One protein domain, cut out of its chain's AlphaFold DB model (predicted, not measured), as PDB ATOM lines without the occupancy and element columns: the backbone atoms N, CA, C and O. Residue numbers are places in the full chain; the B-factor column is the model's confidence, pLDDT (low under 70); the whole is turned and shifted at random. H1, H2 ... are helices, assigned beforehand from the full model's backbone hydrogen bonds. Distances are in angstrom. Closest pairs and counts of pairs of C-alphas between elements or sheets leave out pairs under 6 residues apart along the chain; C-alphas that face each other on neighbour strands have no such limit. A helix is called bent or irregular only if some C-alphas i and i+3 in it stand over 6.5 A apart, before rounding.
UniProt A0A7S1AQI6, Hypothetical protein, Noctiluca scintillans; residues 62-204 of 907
ATOM      1  N   GLU A  62     328.924 321.996 392.501       89.88
ATOM      2  CA  GLU A  62     329.433 322.950 393.508       89.88
ATOM      3  C   GLU A  62     329.476 324.380 392.925       89.88
ATOM      4  O   GLU A  62     329.061 325.313 393.607       89.88
ATOM      5  N   LEU A  63     329.859 324.579 391.654       90.62
ATOM      6  CA  LEU A  63     329.796 325.895 390.994       90.62
ATOM      7  C   LEU A  63     328.362 326.432 390.885       90.62
ATOM      8  O   LEU A  63     328.126 327.594 391.219       90.62
ATOM      9  N   GLY A  64     327.394 325.601 390.485       89.69
ATOM     10  CA  GLY A  64     325.974 325.972 390.459       89.69
ATOM     11  C   GLY A  64     325.441 326.374 391.840       89.69
ATOM     12  O   GLY A  64     324.742 327.383 391.974       89.69
ATOM     13  N   TRP A  65     325.840 325.649 392.889       86.62
ATOM     14  CA  TRP A  65     325.532 325.997 394.277       86.62
ATOM     15  C   TRP A  65     326.194 327.308 394.720       86.62
ATOM     16  O   TRP A  65     325.537 328.130 395.357       86.62
ATOM     17  N   LEU A  66     327.458 327.556 394.370       87.75
ATOM     18  CA  LEU A  66     328.143 328.813 394.694       87.75
ATOM     19  C   LEU A  66     327.481 330.008 393.995       87.75
ATOM     20  O   LEU A  66     327.264 331.034 394.637       87.75
ATOM     21  N   LEU A  67     327.078 329.865 392.727       88.00
ATOM     22  CA  LEU A  67     326.294 330.868 391.993       88.00
ATOM     23  C   LEU A  67     324.949 331.166 392.675       88.00
ATOM     24  O   LEU A  67     324.552 332.329 392.772       88.00
ATOM     25  N   TRP A  68     324.274 330.154 393.226       87.06
ATOM     26  CA  TRP A  68     323.079 330.359 394.051       87.06
ATOM     27  C   TRP A  68     323.394 331.140 395.338       87.06
ATOM     28  O   TRP A  68     322.640 332.038 395.713       87.06
ATOM     29  N   TRP A  69     324.540 330.885 395.972       85.75
ATOM     30  CA  TRP A  69     324.994 331.594 397.174       85.75
ATOM     31  C   TRP A  69     325.561 333.008 396.936       85.75
ATOM     32  O   TRP A  69     325.771 333.733 397.906       85.75
ATOM     33  N   TYR A  70     325.698 333.465 395.684       86.12
ATOM     34  CA  TYR A  70     325.863 334.893 395.364       86.12
ATOM     35  C   TYR A  70     324.531 335.675 395.361       86.12
ATOM     36  O   TYR A  70     324.553 336.906 395.350       86.12
ATOM     37  N   ARG A  71     323.357 335.021 395.432       81.50
ATOM     38  CA  ARG A  71     322.043 335.704 395.458       81.50
ATOM     39  C   ARG A  71     321.878 336.784 396.542       81.50
ATOM     40  O   ARG A  71     321.210 337.770 396.236       81.50
ATOM     41  N   PRO A  72     322.480 336.703 397.749       76.19
ATOM     42  CA  PRO A  72     322.490 337.824 398.685       76.19
ATOM     43  C   PRO A  72     323.045 339.113 398.064       76.19
ATOM     44  O   PRO A  72     322.412 340.154 398.192       76.19
ATOM     45  N   PHE A  73     324.131 339.068 397.280       77.75
ATOM     46  CA  PHE A  73     324.648 340.261 396.590       77.75
ATOM     47  C   PHE A  73     323.664 340.865 395.580       77.75
ATOM     48  O   PHE A  73     323.700 342.077 395.373       77.75
ATOM     49  N   ALA A  74     322.739 340.083 395.010       78.44
ATOM     50  CA  ALA A  74     321.673 340.639 394.177       78.44
ATOM     51  C   ALA A  74     320.742 341.566 394.984       78.44
ATOM     52  O   ALA A  74     320.268 342.560 394.444       78.44
ATOM     53  N   PHE A  75     320.544 341.327 396.288       78.12
ATOM     54  CA  PHE A  75     319.831 342.267 397.163       78.12
ATOM     55  C   PHE A  75     320.619 343.573 397.371       78.12
ATOM     56  O   PHE A  75     320.015 344.644 397.398       78.12
ATOM     57  N   LEU A  76     321.957 343.522 397.466       80.38
ATOM     58  CA  LEU A  76     322.790 344.732 397.548       80.38
ATOM     59  C   LEU A  76     322.718 345.517 396.237       80.38
ATOM     60  O   LEU A  76     322.490 346.721 396.269       80.38
ATOM     61  N   ALA A  77     322.838 344.828 395.099       83.31
ATOM     62  CA  ALA A  77     322.695 345.425 393.776       83.31
ATOM     63  C   ALA A  77     321.307 346.060 393.585       83.31
ATOM     64  O   ALA A  77     321.229 347.202 393.148       83.31
ATOM     65  N   VAL A  78     320.220 345.390 393.991       84.50
ATOM     66  CA  VAL A  78     318.855 345.949 393.963       84.50
ATOM     67  C   VAL A  78     318.701 347.137 394.922       84.50
ATOM     68  O   VAL A  78     318.086 348.131 394.550       84.50
ATOM     69  N   THR A  79     319.281 347.088 396.124       81.25
ATOM     70  CA  THR A  79     319.228 348.210 397.082       81.25
ATOM     71  C   THR A  79     319.967 349.434 396.539       81.25
ATOM     72  O   THR A  79     319.450 350.549 396.606       81.25
ATOM     73  N   VAL A  80     321.145 349.226 395.943       85.88
ATOM     74  CA  VAL A  80     321.918 350.261 395.246       85.88
ATOM     75  C   VAL A  80     321.137 350.808 394.048       85.88
ATOM     76  O   VAL A  80     320.975 352.018 393.954       85.88
ATOM     77  N   LEU A  81     320.574 349.942 393.199       87.31
ATOM     78  CA  LEU A  81     319.779 350.302 392.018       87.31
ATOM     79  C   LEU A  81     318.551 351.152 392.364       87.31
ATOM     80  O   LEU A  81     318.312 352.182 391.734       87.31
ATOM     81  N   VAL A  82     317.776 350.748 393.374       85.69
ATOM     82  CA  VAL A  82     316.626 351.525 393.862       85.69
ATOM     83  C   VAL A  82     317.102 352.874 394.391       85.69
ATOM     84  O   VAL A  82     316.529 353.905 394.041       85.69
ATOM     85  N   ARG A  83     318.175 352.890 395.188       82.06
ATOM     86  CA  ARG A  83     318.700 354.111 395.799       82.06
ATOM     87  C   ARG A  83     319.227 355.114 394.770       82.06
ATOM     88  O   ARG A  83     318.828 356.275 394.839       82.06
ATOM     89  N   THR A  84     320.071 354.695 393.824       83.69
ATOM     90  CA  THR A  84     320.591 355.591 392.776       83.69
ATOM     91  C   THR A  84     319.454 356.122 391.914       83.69
ATOM     92  O   THR A  84     319.378 357.326 391.689       83.69
ATOM     93  N   THR A  85     318.501 355.269 391.524       82.94
ATOM     94  CA  THR A  85     317.323 355.669 390.734       82.94
ATOM     95  C   THR A  85     316.439 356.685 391.468       82.94
ATOM     96  O   THR A  85     315.953 357.627 390.844       82.94
ATOM     97  N   VAL A  86     316.259 356.557 392.789       83.56
ATOM     98  CA  VAL A  86     315.536 357.558 393.596       83.56
ATOM     99  C   VAL A  86     316.291 358.888 393.646       83.56
ATOM    100  O   VAL A  86     315.667 359.924 393.438       83.56
ATOM    101  N   THR A  87     317.616 358.892 393.848       79.62
ATOM    102  CA  THR A  87     318.401 360.144 393.818       79.62
ATOM    103  C   THR A  87     318.452 360.789 392.430       79.62
ATOM    104  O   THR A  87     318.491 362.009 392.317       79.62
ATOM    105  N   PHE A  88     318.416 359.978 391.374       77.62
ATOM    106  CA  PHE A  88     318.535 360.414 389.984       77.62
ATOM    107  C   PHE A  88     317.241 361.032 389.434       77.62
ATOM    108  O   PHE A  88     317.292 361.975 388.651       77.62
ATOM    109  N   ARG A  89     316.070 360.587 389.914       74.81
ATOM    110  CA  ARG A  89     314.755 361.163 389.560       74.81
ATOM    111  C   ARG A  89     314.579 362.650 389.909       74.81
ATOM    112  O   ARG A  89     313.592 363.237 389.482       74.81
ATOM    113  N   GLY A  90     315.497 363.250 390.670       69.69
ATOM    114  CA  GLY A  90     315.522 364.691 390.932       69.69
ATOM    115  C   GLY A  90     316.141 365.544 389.814       69.69
ATOM    116  O   GLY A  90     316.132 366.764 389.935       69.69
ATOM    117  N   GLN A  91     316.698 364.941 388.756       70.56
ATOM    118  CA  GLN A  91     317.364 365.658 387.663       70.56
ATOM    119  C   GLN A  91     316.454 365.770 386.430       70.56
ATOM    120  O   GLN A  91     315.982 364.768 385.895       70.56
ATOM    121  N   THR A  92     316.207 367.000 385.977       62.72
ATOM    122  CA  THR A  92     315.444 367.301 384.759       62.72
ATOM    123  C   THR A  92     316.341 367.261 383.521       62.72
ATOM    124  O   THR A  92     317.471 367.743 383.543       62.72
ATOM    125  N   VAL A  93     315.832 366.692 382.425       60.25
ATOM    126  CA  VAL A  93     316.569 366.528 381.159       60.25
ATOM    127  C   VAL A  93     316.155 367.622 380.176       60.25
ATOM    128  O   VAL A  93     314.957 367.843 380.002       60.25
ATOM    129  N   ALA A  94     317.116 368.286 379.525       58.38
ATOM    130  CA  ALA A  94     316.844 369.357 378.562       58.38
ATOM    131  C   ALA A  94     316.896 368.885 377.097       58.38
ATOM    132  O   ALA A  94     316.099 369.341 376.278       58.38
ATOM    133  N   THR A  95     317.807 367.969 376.752       65.12
ATOM    134  CA  THR A  95     318.049 367.508 375.374       65.12
ATOM    135  C   THR A  95     318.243 365.983 375.287       65.12
ATOM    136  O   THR A  95     318.605 365.337 376.272       65.12
ATOM    137  N   PRO A  96     318.063 365.356 374.106       66.12
ATOM    138  CA  PRO A  96     318.322 363.924 373.938       66.12
ATOM    139  C   PRO A  96     319.813 363.536 373.972       66.12
ATOM    140  O   PRO A  96     320.112 362.365 374.195       66.12
ATOM    141  N   MET A  97     320.757 364.474 373.796       60.28
ATOM    142  CA  MET A  97     322.185 364.182 374.027       60.28
ATOM    143  C   MET A  97     322.493 364.044 375.521       60.28
ATOM    144  O   MET A  97     323.276 363.169 375.902       60.28
ATOM    145  N   ASP A  98     321.804 364.810 376.374       69.62
ATOM    146  CA  ASP A  98     321.917 364.661 377.826       69.62
ATOM    147  C   ASP A  98     321.515 363.253 378.275       69.62
ATOM    148  O   ASP A  98     322.106 362.738 379.214       69.62
ATOM    149  N   LEU A  99     320.569 362.586 377.599       77.50
ATOM    150  CA  LEU A  99     320.084 361.256 377.992       77.50
ATOM    151  C   LEU A  99     321.196 360.193 378.033       77.50
ATOM    152  O   LEU A  99     321.228 359.379 378.957       77.50
ATOM    153  N   TRP A 100     322.130 360.207 377.076       80.75
ATOM    154  CA  TRP A 100     323.265 359.273 377.067       80.75
ATOM    155  C   TRP A 100     324.312 359.627 378.128       80.75
ATOM    156  O   TRP A 100     324.835 358.729 378.790       80.75
ATOM    157  N   ALA A 101     324.579 360.920 378.342       80.88
ATOM    158  CA  ALA A 101     325.465 361.383 379.410       80.88
ATOM    159  C   ALA A 101     324.895 361.051 380.802       80.88
ATOM    160  O   ALA A 101     325.607 360.551 381.668       80.88
ATOM    161  N   LEU A 102     323.591 361.250 380.991       79.75
ATOM    162  CA  LEU A 102     322.829 360.913 382.189       79.75
ATOM    163  C   LEU A 102     322.815 359.402 382.443       79.75
ATOM    164  O   LEU A 102     323.087 358.977 383.565       79.75
ATOM    165  N   LEU A 103     322.580 358.575 381.418       83.69
ATOM    166  CA  LEU A 103     322.677 357.116 381.537       83.69
ATOM    167  C   LEU A 103     324.095 356.678 381.936       83.69
ATOM    168  O   LEU A 103     324.248 355.838 382.821       83.69
ATOM    169  N   PHE A 104     325.132 357.272 381.337       85.50
ATOM    170  CA  PHE A 104     326.525 357.010 381.703       85.50
ATOM    171  C   PHE A 104     326.818 357.403 383.161       85.50
ATOM    172  O   PHE A 104     327.347 356.586 383.914       85.50
ATOM    173  N   VAL A 105     326.410 358.600 383.595       84.81
ATOM    174  CA  VAL A 105     326.543 359.064 384.989       84.81
ATOM    175  C   VAL A 105     325.812 358.132 385.958       84.81
ATOM    176  O   VAL A 105     326.378 357.768 386.987       84.81
ATOM    177  N   TRP A 106     324.602 357.678 385.624       86.69
ATOM    178  CA  TRP A 106     323.841 356.726 386.437       86.69
ATOM    179  C   TRP A 106     324.530 355.359 386.538       86.69
ATOM    180  O   TRP A 106     324.631 354.815 387.639       86.69
ATOM    181  N   VAL A 107     325.076 354.822 385.437       86.62
ATOM    182  CA  VAL A 107     325.867 353.574 385.454       86.62
ATOM    183  C   VAL A 107     327.139 353.740 386.291       86.62
ATOM    184  O   VAL A 107     327.439 352.878 387.117       86.62
ATOM    185  N   VAL A 108     327.866 354.851 386.143       87.69
ATOM    186  CA  VAL A 108     329.064 355.147 386.947       87.69
ATOM    187  C   VAL A 108     328.712 355.266 388.434       87.69
ATOM    188  O   VAL A 108     329.405 354.685 389.267       87.69
ATOM    189  N   GLN A 109     327.610 355.937 388.782       86.81
ATOM    190  CA  GLN A 109     327.131 356.049 390.164       86.81
ATOM    191  C   GLN A 109     326.702 354.687 390.738       86.81
ATOM    192  O   GLN A 109     327.020 354.383 391.887       86.81
ATOM    193  N   LEU A 110     326.020 353.852 389.944       88.06
ATOM    194  CA  LEU A 110     325.613 352.492 390.310       88.06
ATOM    195  C   LEU A 110     326.829 351.609 390.625       88.06
ATOM    196  O   LEU A 110     326.867 350.953 391.667       88.06
ATOM    197  N   VAL A 111     327.838 351.628 389.746       88.19
ATOM    198  CA  VAL A 111     329.096 350.895 389.935       88.19
ATOM    199  C   VAL A 111     329.839 351.423 391.161       88.19
ATOM    200  O   VAL A 111     330.226 350.627 392.011       88.19
ATOM    201  N   ALA A 112     329.973 352.743 391.320       89.56
ATOM    202  CA  ALA A 112     330.650 353.343 392.469       89.56
ATOM    203  C   ALA A 112     329.987 352.972 393.810       89.56
ATOM    204  O   ALA A 112     330.685 352.541 394.731       89.56
ATOM    205  N   GLU A 113     328.656 353.082 393.920       89.44
ATOM    206  CA  GLU A 113     327.893 352.677 395.112       89.44
ATOM    207  C   GLU A 113     328.055 351.185 395.424       89.44
ATOM    208  O   GLU A 113     328.293 350.814 396.576       89.44
ATOM    209  N   PHE A 114     327.964 350.315 394.414       90.06
ATOM    210  CA  PHE A 114     328.136 348.877 394.611       90.06
ATOM    211  C   PHE A 114     329.574 348.522 395.021       90.06
ATOM    212  O   PHE A 114     329.775 347.731 395.948       90.06
ATOM    213  N   THR A 115     330.579 349.132 394.387       91.50
ATOM    214  CA  THR A 115     331.997 348.907 394.689       91.50
ATOM    215  C   THR A 115     332.355 349.372 396.097       91.50
ATOM    216  O   THR A 115     332.937 348.580 396.842       91.50
ATOM    217  N   TRP A 116     331.995 350.592 396.521       93.19
ATOM    218  CA  TRP A 116     332.378 351.047 397.866       93.19
ATOM    219  C   TRP A 116     331.665 350.252 398.963       93.19
ATOM    220  O   TRP A 116     332.307 349.882 399.946       93.19
ATOM    221  N   ARG A 117     330.386 349.889 398.781       92.75
ATOM    222  CA  ARG A 117     329.664 349.027 399.737       92.75
ATOM    223  C   ARG A 117     330.262 347.624 399.814       92.75
ATOM    224  O   ARG A 117     330.379 347.087 400.911       92.75
ATOM    225  N   SER A 118     330.701 347.063 398.687       91.94
ATOM    226  CA  SER A 118     331.379 345.759 398.648       91.94
ATOM    227  C   SER A 118     332.760 345.796 399.317       91.94
ATOM    228  O   SER A 118     333.122 344.853 400.019       91.94
ATOM    229  N   LEU A 119     333.511 346.894 399.174       93.81
ATOM    230  CA  LEU A 119     334.774 347.110 399.890       93.81
ATOM    231  C   LEU A 119     334.550 347.249 401.403       93.81
ATOM    232  O   LEU A 119     335.231 346.582 402.180       93.81
ATOM    233  N   VAL A 120     333.576 348.063 401.824       94.12
ATOM    234  CA  VAL A 120     333.206 348.238 403.240       94.12
ATOM    235  C   VAL A 120     332.783 346.907 403.855       94.12
ATOM    236  O   VAL A 120     333.317 346.534 404.899       94.12
ATOM    237  N   PHE A 121     331.921 346.148 403.172       93.81
ATOM    238  CA  PHE A 121     331.555 344.794 403.582       93.81
ATOM    239  C   PHE A 121     332.789 343.895 403.720       93.81
ATOM    240  O   PHE A 121     332.950 343.230 404.740       93.81
ATOM    241  N   GLY A 122     333.680 343.900 402.723       94.00
ATOM    242  CA  GLY A 122     334.908 343.112 402.741       94.00
ATOM    243  C   GLY A 122     335.757 343.399 403.977       94.00
ATOM    244  O   GLY A 122     336.112 342.475 404.708       94.00
ATOM    245  N   TYR A 123     336.041 344.668 404.274       96.25
ATOM    246  CA  TYR A 123     336.818 345.028 405.461       96.25
ATOM    247  C   TYR A 123     336.080 344.726 406.769       96.25
ATOM    248  O   TYR A 123     336.701 344.169 407.672       96.25
ATOM    249  N   MET A 124     334.768 344.984 406.872       93.62
ATOM    250  CA  MET A 124     333.967 344.542 408.024       93.62
ATOM    251  C   MET A 124     334.107 343.029 408.249       93.62
ATOM    252  O   MET A 124     334.339 342.592 409.371       93.62
ATOM    253  N   HIS A 125     334.061 342.229 407.183       92.00
ATOM    254  CA  HIS A 125     334.223 340.777 407.243       92.00
ATOM    255  C   HIS A 125     335.639 340.333 407.670       92.00
ATOM    256  O   HIS A 125     335.811 339.225 408.175       92.00
ATOM    257  N   LEU A 126     336.673 341.169 407.526       94.12
ATOM    258  CA  LEU A 126     337.986 340.859 408.102       94.12
ATOM    259  C   LEU A 126     337.955 340.948 409.636       94.12
ATOM    260  O   LEU A 126     338.575 340.125 410.311       94.12
ATOM    261  N   VAL A 127     337.196 341.905 410.187       93.06
ATOM    262  CA  VAL A 127     337.008 342.088 411.639       93.06
ATOM    263  C   VAL A 127     336.345 340.855 412.258       93.06
ATOM    264  O   VAL A 127     336.800 340.385 413.296       93.06
ATOM    265  N   THR A 128     335.344 340.266 411.592       91.06
ATOM    266  CA  THR A 128     334.582 339.111 412.116       91.06
ATOM    267  C   THR A 128     335.406 337.831 412.270       91.06
ATOM    268  O   THR A 128     334.941 336.887 412.900       91.06
ATOM    269  N   TRP A 129     336.601 337.763 411.675       90.38
ATOM    270  CA  TRP A 129     337.548 336.664 411.888       90.38
ATOM    271  C   TRP A 129     338.531 336.933 413.038       90.38
ATOM    272  O   TRP A 129     339.090 335.982 413.573       90.38
ATOM    273  N   HIS A 130     338.742 338.203 413.409       90.12
ATOM    274  CA  HIS A 130     339.745 338.651 414.388       90.12
ATOM    275  C   HIS A 130     339.183 338.953 415.780       90.12
ATOM    276  O   HIS A 130     339.947 338.997 416.742       90.12
ATOM    277  N   PHE A 131     337.869 339.136 415.899       88.81
ATOM    278  CA  PHE A 131     337.177 339.399 417.157       88.81
ATOM    279  C   PHE A 131     336.005 338.432 417.306       88.81
ATOM    280  O   PHE A 131     335.330 338.133 416.319       88.81
ATOM    281  N   ASP A 132     335.738 337.957 418.526       81.56
ATOM    282  CA  ASP A 132     334.553 337.134 418.763       81.56
ATOM    283  C   ASP A 132     333.279 337.976 418.603       81.56
ATOM    284  O   ASP A 132     333.006 338.909 419.359       81.56
ATOM    285  N   CYS A 133     332.492 337.632 417.590       80.88
ATOM    286  CA  CYS A 133     331.189 338.217 417.308       80.88
ATOM    287  C   CYS A 133     330.059 337.260 417.722       80.88
ATOM    288  O   CYS A 133     329.057 337.151 417.018       80.88
ATOM    289  N   SER A 134     330.208 336.547 418.842       77.50
ATOM    290  CA  SER A 134     329.267 335.518 419.309       77.50
ATOM    291  C   SER A 134     327.818 335.997 419.457       77.50
ATOM    292  O   SER A 134     326.884 335.256 419.143       77.50
ATOM    293  N   TRP A 135     327.602 337.264 419.813       76.62
ATOM    294  CA  TRP A 135     326.276 337.897 419.833       76.62
ATOM    295  C   TRP A 135     325.600 337.964 418.446       76.62
ATOM    296  O   TRP A 135     324.371 337.940 418.350       76.62
ATOM    297  N   CYS A 136     326.374 337.977 417.356       76.19
ATOM    298  CA  CYS A 136     325.862 338.024 415.985       76.19
ATOM    299  C   CYS A 136     325.272 336.692 415.501       76.19
ATOM    300  O   CYS A 136     324.539 336.696 414.513       76.19
ATOM    301  N   TYR A 137     325.535 335.556 416.166       71.69
ATOM    302  CA  TYR A 137     324.978 334.253 415.761       71.69
ATOM    303  C   TYR A 137     323.444 334.177 415.867       71.69
ATOM    304  O   TYR A 137     322.833 333.289 415.275       71.69
ATOM    305  N   ALA A 138     322.804 335.113 416.578       74.56
ATOM    306  CA  ALA A 138     321.347 335.229 416.638       74.56
ATOM    307  C   ALA A 138     320.716 335.862 415.377       74.56
ATOM    308  O   ALA A 138     319.508 335.716 415.161       74.56
ATOM    309  N   PHE A 139     321.499 336.569 414.553       76.62
ATOM    310  CA  PHE A 139     321.017 337.269 413.360       76.62
ATOM    311  C   PHE A 139     320.807 336.298 412.173       76.62
ATOM    312  O   PHE A 139     321.532 335.307 412.063       76.62
ATOM    313  N   PRO A 140     319.851 336.543 411.250       77.12
ATOM    314  CA  PRO A 140     319.719 335.756 410.020       77.12
ATOM    315  C   PRO A 140     321.022 335.715 409.209       77.12
ATOM    316  O   PRO A 140     321.544 336.758 408.836       77.12
ATOM    317  N   LEU A 141     321.537 334.514 408.909       76.81
ATOM    318  CA  LEU A 141     322.869 334.310 408.302       76.81
ATOM    319  C   LEU A 141     324.042 334.838 409.164       76.81
ATOM    320  O   LEU A 141     325.115 335.156 408.649       76.81
ATOM    321  N   GLY A 142     323.842 334.911 410.482       85.00
ATOM    322  CA  GLY A 142     324.854 335.255 411.475       85.00
ATOM    323  C   GLY A 142     325.524 336.607 411.231       85.00
ATOM    324  O   GLY A 142     324.914 337.568 410.753       85.00
ATOM    325  N   VAL A 143     326.824 336.668 411.529       86.62
ATOM    326  CA  VAL A 143     327.633 337.883 411.362       86.62
ATOM    327  C   VAL A 143     327.730 338.350 409.902       86.62
ATOM    328  O   VAL A 143     327.784 339.554 409.647       86.62
ATOM    329  N   HIS A 144     327.670 337.425 408.936       88.19
ATOM    330  CA  HIS A 144     327.706 337.742 407.507       88.19
ATOM    331  C   HIS A 144     326.433 338.481 407.072       88.19
ATOM    332  O   HIS A 144     326.511 339.502 406.386       88.19
ATOM    333  N   GLY A 145     325.261 338.025 407.530       86.06
ATOM    334  CA  GLY A 145     323.991 338.715 407.296       86.06
ATOM    335  C   GLY A 145     323.919 340.082 407.979       86.06
ATOM    336  O   GLY A 145     323.429 341.038 407.377       86.06
ATOM    337  N   LEU A 146     324.453 340.209 409.200       87.62
ATOM    338  CA  LEU A 146     324.462 341.483 409.925       87.62
ATOM    339  C   LEU A 146     325.351 342.524 409.233       87.62
ATOM    340  O   LEU A 146     324.899 343.639 408.971       87.62
ATOM    341  N   GLY A 147     326.591 342.157 408.887       87.81
ATOM    342  CA  GLY A 147     327.501 343.041 408.153       87.81
ATOM    343  C   GLY A 147     326.912 343.487 406.812       87.81
ATOM    344  O   GLY A 147     327.038 344.648 406.428       87.81
ATOM    345  N   PHE A 148     326.184 342.593 406.140       86.62
ATOM    346  CA  PHE A 148     325.488 342.881 404.889       86.62
ATOM    347  C   PHE A 148     324.340 343.891 405.069       86.62
ATOM    348  O   PHE A 148     324.249 344.857 404.310       86.62
ATOM    349  N   ALA A 149     323.510 343.724 406.104       86.56
ATOM    350  CA  ALA A 149     322.437 344.664 406.435       86.56
ATOM    351  C   ALA A 149     322.981 346.068 406.762       86.56
ATOM    352  O   ALA A 149     322.476 347.061 406.237       86.56
ATOM    353  N   VAL A 150     324.064 346.155 407.545       88.69
ATOM    354  CA  VAL A 150     324.759 347.427 407.817       88.69
ATOM    355  C   VAL A 150     325.256 348.062 406.512       88.69
ATOM    356  O   VAL A 150     324.968 349.229 406.249       88.69
ATOM    357  N   CYS A 151     325.920 347.296 405.640       89.12
ATOM    358  CA  CYS A 151     326.435 347.797 404.360       89.12
ATOM    359  C   CYS A 151     325.345 348.309 403.405       89.12
ATOM    360  O   CYS A 151     325.575 349.271 402.665       89.12
ATOM    361  N   ALA A 152     324.149 347.719 403.443       86.88
ATOM    362  CA  ALA A 152     322.991 348.199 402.693       86.88
ATOM    363  C   ALA A 152     322.433 349.523 403.257       86.88
ATOM    364  O   ALA A 152     322.088 350.422 402.489       86.88
ATOM    365  N   MET A 153     322.384 349.678 404.586       87.38
ATOM    366  CA  MET A 153     321.772 350.841 405.251       87.38
ATOM    367  C   MET A 153     322.661 352.094 405.311       87.38
ATOM    368  O   MET A 153     322.138 353.192 405.500       87.38
ATOM    369  N   LEU A 154     323.983 351.974 405.139       88.94
ATOM    370  CA  LEU A 154     324.911 353.104 405.306       88.94
ATOM    371  C   LEU A 154     324.572 354.324 404.411       88.94
ATOM    372  O   LEU A 154     324.377 354.164 403.195       88.94
ATOM    373  N   PRO A 155     324.544 355.555 404.969       86.69
ATOM    374  CA  PRO A 155     324.149 356.761 404.243       86.69
ATOM    375  C   PRO A 155     325.173 357.251 403.210       86.69
ATOM    376  O   PRO A 155     324.772 357.982 402.312       86.69
ATOM    377  N   GLY A 156     326.442 356.839 403.257       89.31
ATOM    378  CA  GLY A 156     327.424 357.201 402.224       89.31
ATOM    379  C   GLY A 156     328.849 356.702 402.499       89.31
ATOM    380  O   GLY A 156     329.107 356.152 403.576       89.31
ATOM    381  N   PRO A 157     329.796 356.923 401.570       89.00
ATOM    382  CA  PRO A 157     331.144 356.357 401.648       89.00
ATOM    383  C   PRO A 157     331.920 356.784 402.901       89.00
ATOM    384  O   PRO A 157     332.636 355.962 403.459       89.00
ATOM    385  N   VAL A 158     331.723 358.006 403.420       90.75
ATOM    386  CA  VAL A 158     332.349 358.463 404.682       90.75
ATOM    387  C   VAL A 158     331.904 357.603 405.871       90.75
ATOM    388  O   VAL A 158     332.734 357.080 406.610       90.75
ATOM    389  N   SER A 159     330.593 357.376 406.020       89.69
ATOM    390  CA  SER A 159     330.062 356.493 407.070       89.69
ATOM    391  C   SER A 159     330.527 355.041 406.903       89.69
ATOM    392  O   SER A 159     330.802 354.362 407.889       89.69
ATOM    393  N   GLY A 160     330.685 354.580 405.657       89.69
ATOM    394  CA  GLY A 160     331.242 353.264 405.363       89.69
ATOM    395  C   GLY A 160     332.721 353.143 405.703       89.69
ATOM    396  O   GLY A 160     333.114 352.141 406.288       89.69
ATOM    397  N   ALA A 161     333.528 354.167 405.423       90.94
ATOM    398  CA  ALA A 161     334.937 354.210 405.800       90.94
ATOM    399  C   ALA A 161     335.120 354.157 407.326       90.94
ATOM    400  O   ALA A 161     335.984 353.425 407.803       90.94
ATOM    401  N   LEU A 162     334.269 354.851 408.095       93.06
ATOM    402  CA  LEU A 162     334.271 354.782 409.561       93.06
ATOM    403  C   LEU A 162     333.970 353.363 410.069       93.06
ATOM    404  O   LEU A 162     334.745 352.825 410.857       93.06
ATOM    405  N   VAL A 163     332.905 352.715 409.581       92.75
ATOM    406  CA  VAL A 163     332.538 351.346 410.004       92.75
ATOM    407  C   VAL A 163     333.545 350.294 409.511       92.75
ATOM    408  O   VAL A 163     333.841 349.336 410.222       92.75
ATOM    409  N   ALA A 164     334.129 350.483 408.327       94.56
ATOM    410  CA  ALA A 164     335.193 349.631 407.797       94.56
ATOM    411  C   ALA A 164     336.553 349.844 408.482       94.56
ATOM    412  O   ALA A 164     337.426 348.985 408.347       94.56
ATOM    413  N   SER A 165     336.761 350.959 409.194       96.00
ATOM    414  CA  SER A 165     338.088 351.386 409.663       96.00
ATOM    415  C   SER A 165     338.869 350.349 410.488       96.00
ATOM    416  O   SER A 165     340.068 350.227 410.230       96.00
ATOM    417  N   PRO A 166     338.273 349.510 411.368       95.81
ATOM    418  CA  PRO A 166     339.033 348.473 412.074       95.81
ATOM    419  C   PRO A 166     339.515 347.366 411.122       95.81
ATOM    420  O   PRO A 166     340.617 346.839 411.266       95.81
ATOM    421  N   GLY A 167     338.711 347.045 410.106       95.69
ATOM    422  CA  GLY A 167     339.044 346.077 409.063       95.69
ATOM    423  C   GLY A 167     340.088 346.603 408.083       95.69
ATOM    424  O   GLY A 167     340.996 345.869 407.702       95.69
ATOM    425  N   VAL A 168     340.015 347.889 407.727       96.69
ATOM    426  CA  VAL A 168     341.053 348.578 406.943       96.69
ATOM    427  C   VAL A 168     342.364 348.611 407.728       96.69
ATOM    428  O   VAL A 168     343.402 348.264 407.173       96.69
ATOM    429  N   PHE A 169     342.333 348.929 409.026       96.75
ATOM    430  CA  PHE A 169     343.513 348.901 409.897       96.75
ATOM    431  C   PHE A 169     344.158 347.507 409.958       96.75
ATOM    432  O   PHE A 169     345.364 347.386 409.735       96.75
ATOM    433  N   LEU A 170     343.373 346.441 410.170       94.06
ATOM    434  CA  LEU A 170     343.862 345.057 410.096       94.06
ATOM    435  C   LEU A 170     344.460 344.732 408.717       94.06
ATOM    436  O   LEU A 170     345.542 344.148 408.628       94.06
ATOM    437  N   ALA A 171     343.796 345.145 407.636       94.56
ATOM    438  CA  ALA A 171     344.254 344.894 406.275       94.56
ATOM    439  C   ALA A 171     345.546 345.658 405.930       94.56
ATOM    440  O   ALA A 171     346.407 345.104 405.251       94.56
ATOM    441  N   VAL A 172     345.743 346.884 406.427       95.06
ATOM    442  CA  VAL A 172     347.026 347.602 406.327       95.06
ATOM    443  C   VAL A 172     348.092 346.888 407.161       95.06
ATOM    444  O   VAL A 172     349.128 346.499 406.620       95.06
ATOM    445  N   ARG A 173     347.815 346.632 408.448       92.00
ATOM    446  CA  ARG A 173     348.750 346.010 409.402       92.00
ATOM    447  C   ARG A 173     349.279 344.655 408.920       92.00
ATOM    448  O   ARG A 173     350.454 344.374 409.115       92.00
ATOM    449  N   HIS A 174     348.449 343.835 408.270       90.31
ATOM    450  CA  HIS A 174     348.834 342.499 407.788       90.31
ATOM    451  C   HIS A 174     349.272 342.489 406.300       90.31
ATOM    452  O   HIS A 174     349.502 341.417 405.734       90.31
ATOM    453  N   ARG A 175     349.410 343.669 405.660       92.88
ATOM    454  CA  ARG A 175     349.714 343.878 404.222       92.88
ATOM    455  C   ARG A 175     348.742 343.164 403.258       92.88
ATOM    456  O   ARG A 175     349.155 342.586 402.253       92.88
ATOM    457  N   ARG A 176     347.442 343.230 403.563       94.69
ATOM    458  CA  ARG A 176     346.319 342.615 402.824       94.69
ATOM    459  C   ARG A 176     345.336 343.596 402.171       94.69
ATOM    460  O   ARG A 176     344.343 343.143 401.614       94.69
ATOM    461  N   LEU A 177     345.571 344.911 402.248       95.56
ATOM    462  CA  LEU A 177     344.615 345.953 401.825       95.56
ATOM    463  C   LEU A 177     343.975 345.675 400.451       95.56
ATOM    464  O   LEU A 177     342.771 345.468 400.362       95.56
ATOM    465  N   LEU A 178     344.783 345.594 399.392       95.56
ATOM    466  CA  LEU A 178     344.286 345.386 398.024       95.56
ATOM    467  C   LEU A 178     343.898 343.927 397.716       95.56
ATOM    468  O   LEU A 178     343.199 343.675 396.738       95.56
ATOM    469  N   SER A 179     344.347 342.961 398.523       96.31
ATOM    470  CA  SER A 179     344.173 341.530 398.247       96.31
ATOM    471  C   SER A 179     342.955 340.913 398.934       96.31
ATOM    472  O   SER A 179     342.296 340.036 398.371       96.31
ATOM    473  N   TRP A 180     342.618 341.373 400.141       96.56
ATOM    474  CA  TRP A 180     341.516 340.817 400.922       96.56
ATOM    475  C   TRP A 180     340.140 340.923 400.239       96.56
ATOM    476  O   TRP A 180     339.432 339.915 400.254       96.56
ATOM    477  N   PRO A 181     339.737 342.038 399.588       95.56
ATOM    478  CA  PRO A 181     338.409 342.139 398.978       95.56
ATOM    479  C   PRO A 181     338.103 341.040 397.950       95.56
ATOM    480  O   PRO A 181     336.979 340.545 397.900       95.56
ATOM    481  N   LEU A 182     339.103 340.604 397.175       95.31
ATOM    482  CA  LEU A 182     338.930 339.568 396.154       95.31
ATOM    483  C   LEU A 182     338.877 338.154 396.761       95.31
ATOM    484  O   LEU A 182     338.065 337.337 396.334       95.31
ATOM    485  N   VAL A 183     339.656 337.881 397.816       96.62
ATOM    486  CA  VAL A 183     339.518 336.636 398.602       96.62
ATOM    487  C   VAL A 183     338.173 336.590 399.334       96.62
ATOM    488  O   VAL A 183     337.534 335.540 399.374       96.62
ATOM    489  N   CYS A 184     337.698 337.728 399.847       94.94
ATOM    490  CA  CYS A 184     336.375 337.850 400.450       94.94
ATOM    491  C   CYS A 184     335.259 337.575 399.433       94.94
ATOM    492  O   CYS A 184     334.334 336.833 399.748       94.94
ATOM    493  N   ALA A 185     335.352 338.116 398.213       93.19
ATOM    494  CA  ALA A 185     334.373 337.867 397.153       93.19
ATOM    495  C   ALA A 185     334.264 336.372 396.798       93.19
ATOM    496  O   ALA A 185     333.156 335.858 396.673       93.19
ATOM    497  N   VAL A 186     335.399 335.667 396.714       94.38
ATOM    498  CA  VAL A 186     335.463 334.216 396.447       94.38
ATOM    499  C   VAL A 186     334.956 333.372 397.622       94.38
ATOM    500  O   VAL A 186     334.276 332.368 397.411       94.38
ATOM    501  N   GLY A 187     335.317 333.727 398.858       93.56
ATOM    502  CA  GLY A 187     334.988 332.937 400.048       93.56
ATOM    503  C   GLY A 187     333.547 333.097 400.528       93.56
ATOM    504  O   GLY A 187     332.957 332.146 401.038       93.56
ATOM    505  N   LEU A 188     332.958 334.276 400.321       91.56
ATOM    506  CA  LEU A 188     331.638 334.656 400.823       91.56
ATOM    507  C   LEU A 188     330.503 333.656 400.534       91.56
ATOM    508  O   LEU A 188     329.759 333.364 401.472       91.56
ATOM    509  N   PRO A 189     330.346 333.085 399.321       91.06
ATOM    510  CA  PRO A 189     329.285 332.109 399.060       91.06
ATOM    511  C   PRO A 189     329.443 330.839 399.908       91.06
ATOM    512  O   PRO A 189     328.457 330.260 400.361       91.06
ATOM    513  N   VAL A 190     330.691 330.433 400.169       90.00
ATOM    514  CA  VAL A 190     331.030 329.289 401.027       90.00
ATOM    515  C   VAL A 190     330.688 329.602 402.480       90.00
ATOM    516  O   VAL A 190     330.062 328.790 403.154       90.00
ATOM    517  N   TRP A 191     331.060 330.790 402.961       90.88
ATOM    518  CA  TRP A 191     330.824 331.202 404.344       90.88
ATOM    519  C   TRP A 191     329.323 331.388 404.632       90.88
ATOM    520  O   TRP A 191     328.828 330.839 405.615       90.88
ATOM    521  N   PHE A 192     328.559 332.021 403.731       88.44
ATOM    522  CA  PHE A 192     327.093 332.096 403.843       88.44
ATOM    523  C   PHE A 192     326.423 330.718 403.843       88.44
ATOM    524  O   PHE A 192     325.541 330.482 404.673       88.44
ATOM    525  N   ARG A 193     326.842 329.802 402.955       86.62
ATOM    526  CA  ARG A 193     326.335 328.422 402.924       86.62
ATOM    527  C   ARG A 193     326.591 327.711 404.245       86.62
ATOM    528  O   ARG A 193     325.660 327.169 404.834       86.62
ATOM    529  N   ASP A 194     327.835 327.722 404.711       84.38
ATOM    530  CA  ASP A 194     328.242 327.012 405.918       84.38
ATOM    531  C   ASP A 194     327.503 327.577 407.159       84.38
ATOM    532  O   ASP A 194     326.977 326.805 407.966       84.38
ATOM    533  N   THR A 195     327.335 328.905 407.270       83.62
ATOM    534  CA  THR A 195     326.508 329.536 408.320       83.62
ATOM    535  C   THR A 195     325.018 329.209 408.187       83.62
ATOM    536  O   THR A 195     324.351 329.019 409.203       83.62
ATOM    537  N   TRP A 196     324.469 329.099 406.973       82.81
ATOM    538  CA  TRP A 196     323.077 328.681 406.775       82.81
ATOM    539  C   TRP A 196     322.844 327.210 407.122       82.81
ATOM    540  O   TRP A 196     321.817 326.890 407.711       82.81
ATOM    541  N   CYS A 197     323.783 326.311 406.823       79.00
ATOM    542  CA  CYS A 197     323.709 324.908 407.236       79.00
ATOM    543  C   CYS A 197     323.766 324.768 408.768       79.00
ATOM    544  O   CYS A 197     322.982 324.012 409.354       79.00
ATOM    545  N   TRP A 198     324.615 325.557 409.436       75.19
ATOM    546  CA  TRP A 198     324.621 325.660 410.899       75.19
ATOM    547  C   TRP A 198     323.300 326.233 411.444       75.19
ATOM    548  O   TRP A 198     322.711 325.673 412.369       75.19
ATOM    549  N   ALA A 199     322.764 327.290 410.827       69.94
ATOM    550  CA  ALA A 199     321.480 327.862 411.222       69.94
ATOM    551  C   ALA A 199     320.317 326.874 410.998       69.94
ATOM    552  O   ALA A 199     319.494 326.680 411.885       69.94
ATOM    553  N   ARG A 200     320.257 326.163 409.867       72.06
ATOM    554  CA  ARG A 200     319.236 325.134 409.601       72.06
ATOM    555  C   ARG A 200     319.233 324.027 410.662       72.06
ATOM    556  O   ARG A 200     318.159 323.544 411.000       72.06
ATOM    557  N   SER A 201     320.390 323.656 411.207       69.94
ATOM    558  CA  SER A 201     320.480 322.651 412.276       69.94
ATOM    559  C   SER A 201     320.164 323.216 413.672       69.94
ATOM    560  O   SER A 201     319.423 322.589 414.424       69.94
ATOM    561  N   HIS A 202     320.651 324.413 414.022       64.81
ATOM    562  CA  HIS A 202     320.590 324.938 415.400       64.81
ATOM    563  C   HIS A 202     319.499 326.004 415.629       64.81
ATOM    564  O   HIS A 202     318.874 326.070 416.692       64.81
ATOM    565  N   TRP A 203     319.234 326.850 414.634       59.78
ATOM    566  CA  TRP A 203     318.324 328.000 414.730       59.78
ATOM    567  C   TRP A 203     316.862 327.539 414.832       59.78
ATOM    568  O   TRP A 203     316.125 328.062 415.660       59.78
ATOM    569  N   TRP A 204     316.445 326.493 414.104       57.53
ATOM    570  CA  TRP A 204     315.080 325.942 414.214       57.53
ATOM    571  C   TRP A 204     314.744 325.367 415.601       57.53
ATOM    572  O   TRP A 204     313.571 325.374 415.987       57.53
TER     573      TRP A 204
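Overview. This is residues 62 to 204 of the 907 residues of the protein "Hypothetical protein" of Noctiluca scintillans (UniProt A0A7S1AQI6). One very long helix, H3, makes the long axis; its first residues stick out beyond the rest, and its later part lies in a cluster with H5, H6 and H7 packed on it. H2 folds back along the part of H3 between, with H1, which comes before H2 in the chain, meeting H7 near Trp 69 and Pro 189, while little H4 sits at the corner before H5. The printed part has 143 residues with seven named helices, H1 to H7 in chain order, and no named strand; the class is all helix. It is only just compact, close to loose, with a radius of gyration of the C-alphas of 17.4 A, and elongated, spanning 57 by 36 by 27 A.

Arrangement. H3, residues 96 to 130, touches H2, residues 71 to 88, with residues 106 to 114 alone, closest at the C-alphas of Thr 84 and Leu 110, 6.4 A; this is a helical hairpin at a steep tilt of 43 degrees, opposite ways. H5, residues 142 to 153, touches H3 at a shallow tilt of 32 degrees, opposite ways, with the C-alphas of Arg 117 and Cys 151 closest at 5.8 A. H2, H3 and H5 form an up and down bundle, each running against the one before it, although H2 and H5 only just touch, with 3 pairs of C-alphas within 8 A, the closest being those of Leu 76 and Ala 152, 6.2 A. H6, residues 157 to 173, touches H3 at a steep tilt of 45 degrees, the C-alphas of Tyr 123 and Gly 167 being closest at 4.4 A. H7, residues 180 to 204, touches H3 with residues 180 to 185 alone, Pro 181 to Gly 122 being the closest C-alphas at 5.2 A. H1, residues 62 to 69, touches H7 about perpendicular at 81 degrees, with the C-alphas of Trp 69 and Pro 189 closest at 4.7 A. H4, residues 134 to 138, touches H5 only at the corner, closest at the C-alphas of Cys 136 and Val 143, 5.0 A. Every O i to N i+4 pair is within hydrogen-bond range in H1 and H5; the counts are 13 of 14 in H2, 27 of 31 in H3, 11 of 13 in H6, 18 of 21 in H7 and 0 of 1 in H4, which has 1 of 2 O i to N i+3 pairs within range.

Along the chain. H3 runs 52.3 A from C-alpha 96 at (318.322, 363.924, 373.938) to C-alpha 130 at (339.745, 338.651, 414.388). H2 measures 25.6 A and H5 17.1 A. H6, 21.8 A, is irregular, with C-alphas 163 and 166 7.4 A apart and a kink of 62 degrees near residue 164. H7, 33.1 A, is irregular too, with C-alphas 186 and 189 7.0 A apart and a kink of 49 degrees near residue 187; it ends at C-alpha 204, (315.080, 325.942, 414.214).

Size, cuts and confidence. The two C-alphas farthest apart, those of Thr 95 and His 202, are 58.5 A apart. Residues 94 to 101, of which 96 to 101 belong to H3, stand free. The printed part has no cut and no long link. Its mean pLDDT is 85.2; residue 90, residues 92 to 98, residue 199 and residues 201 to 204 are under 70.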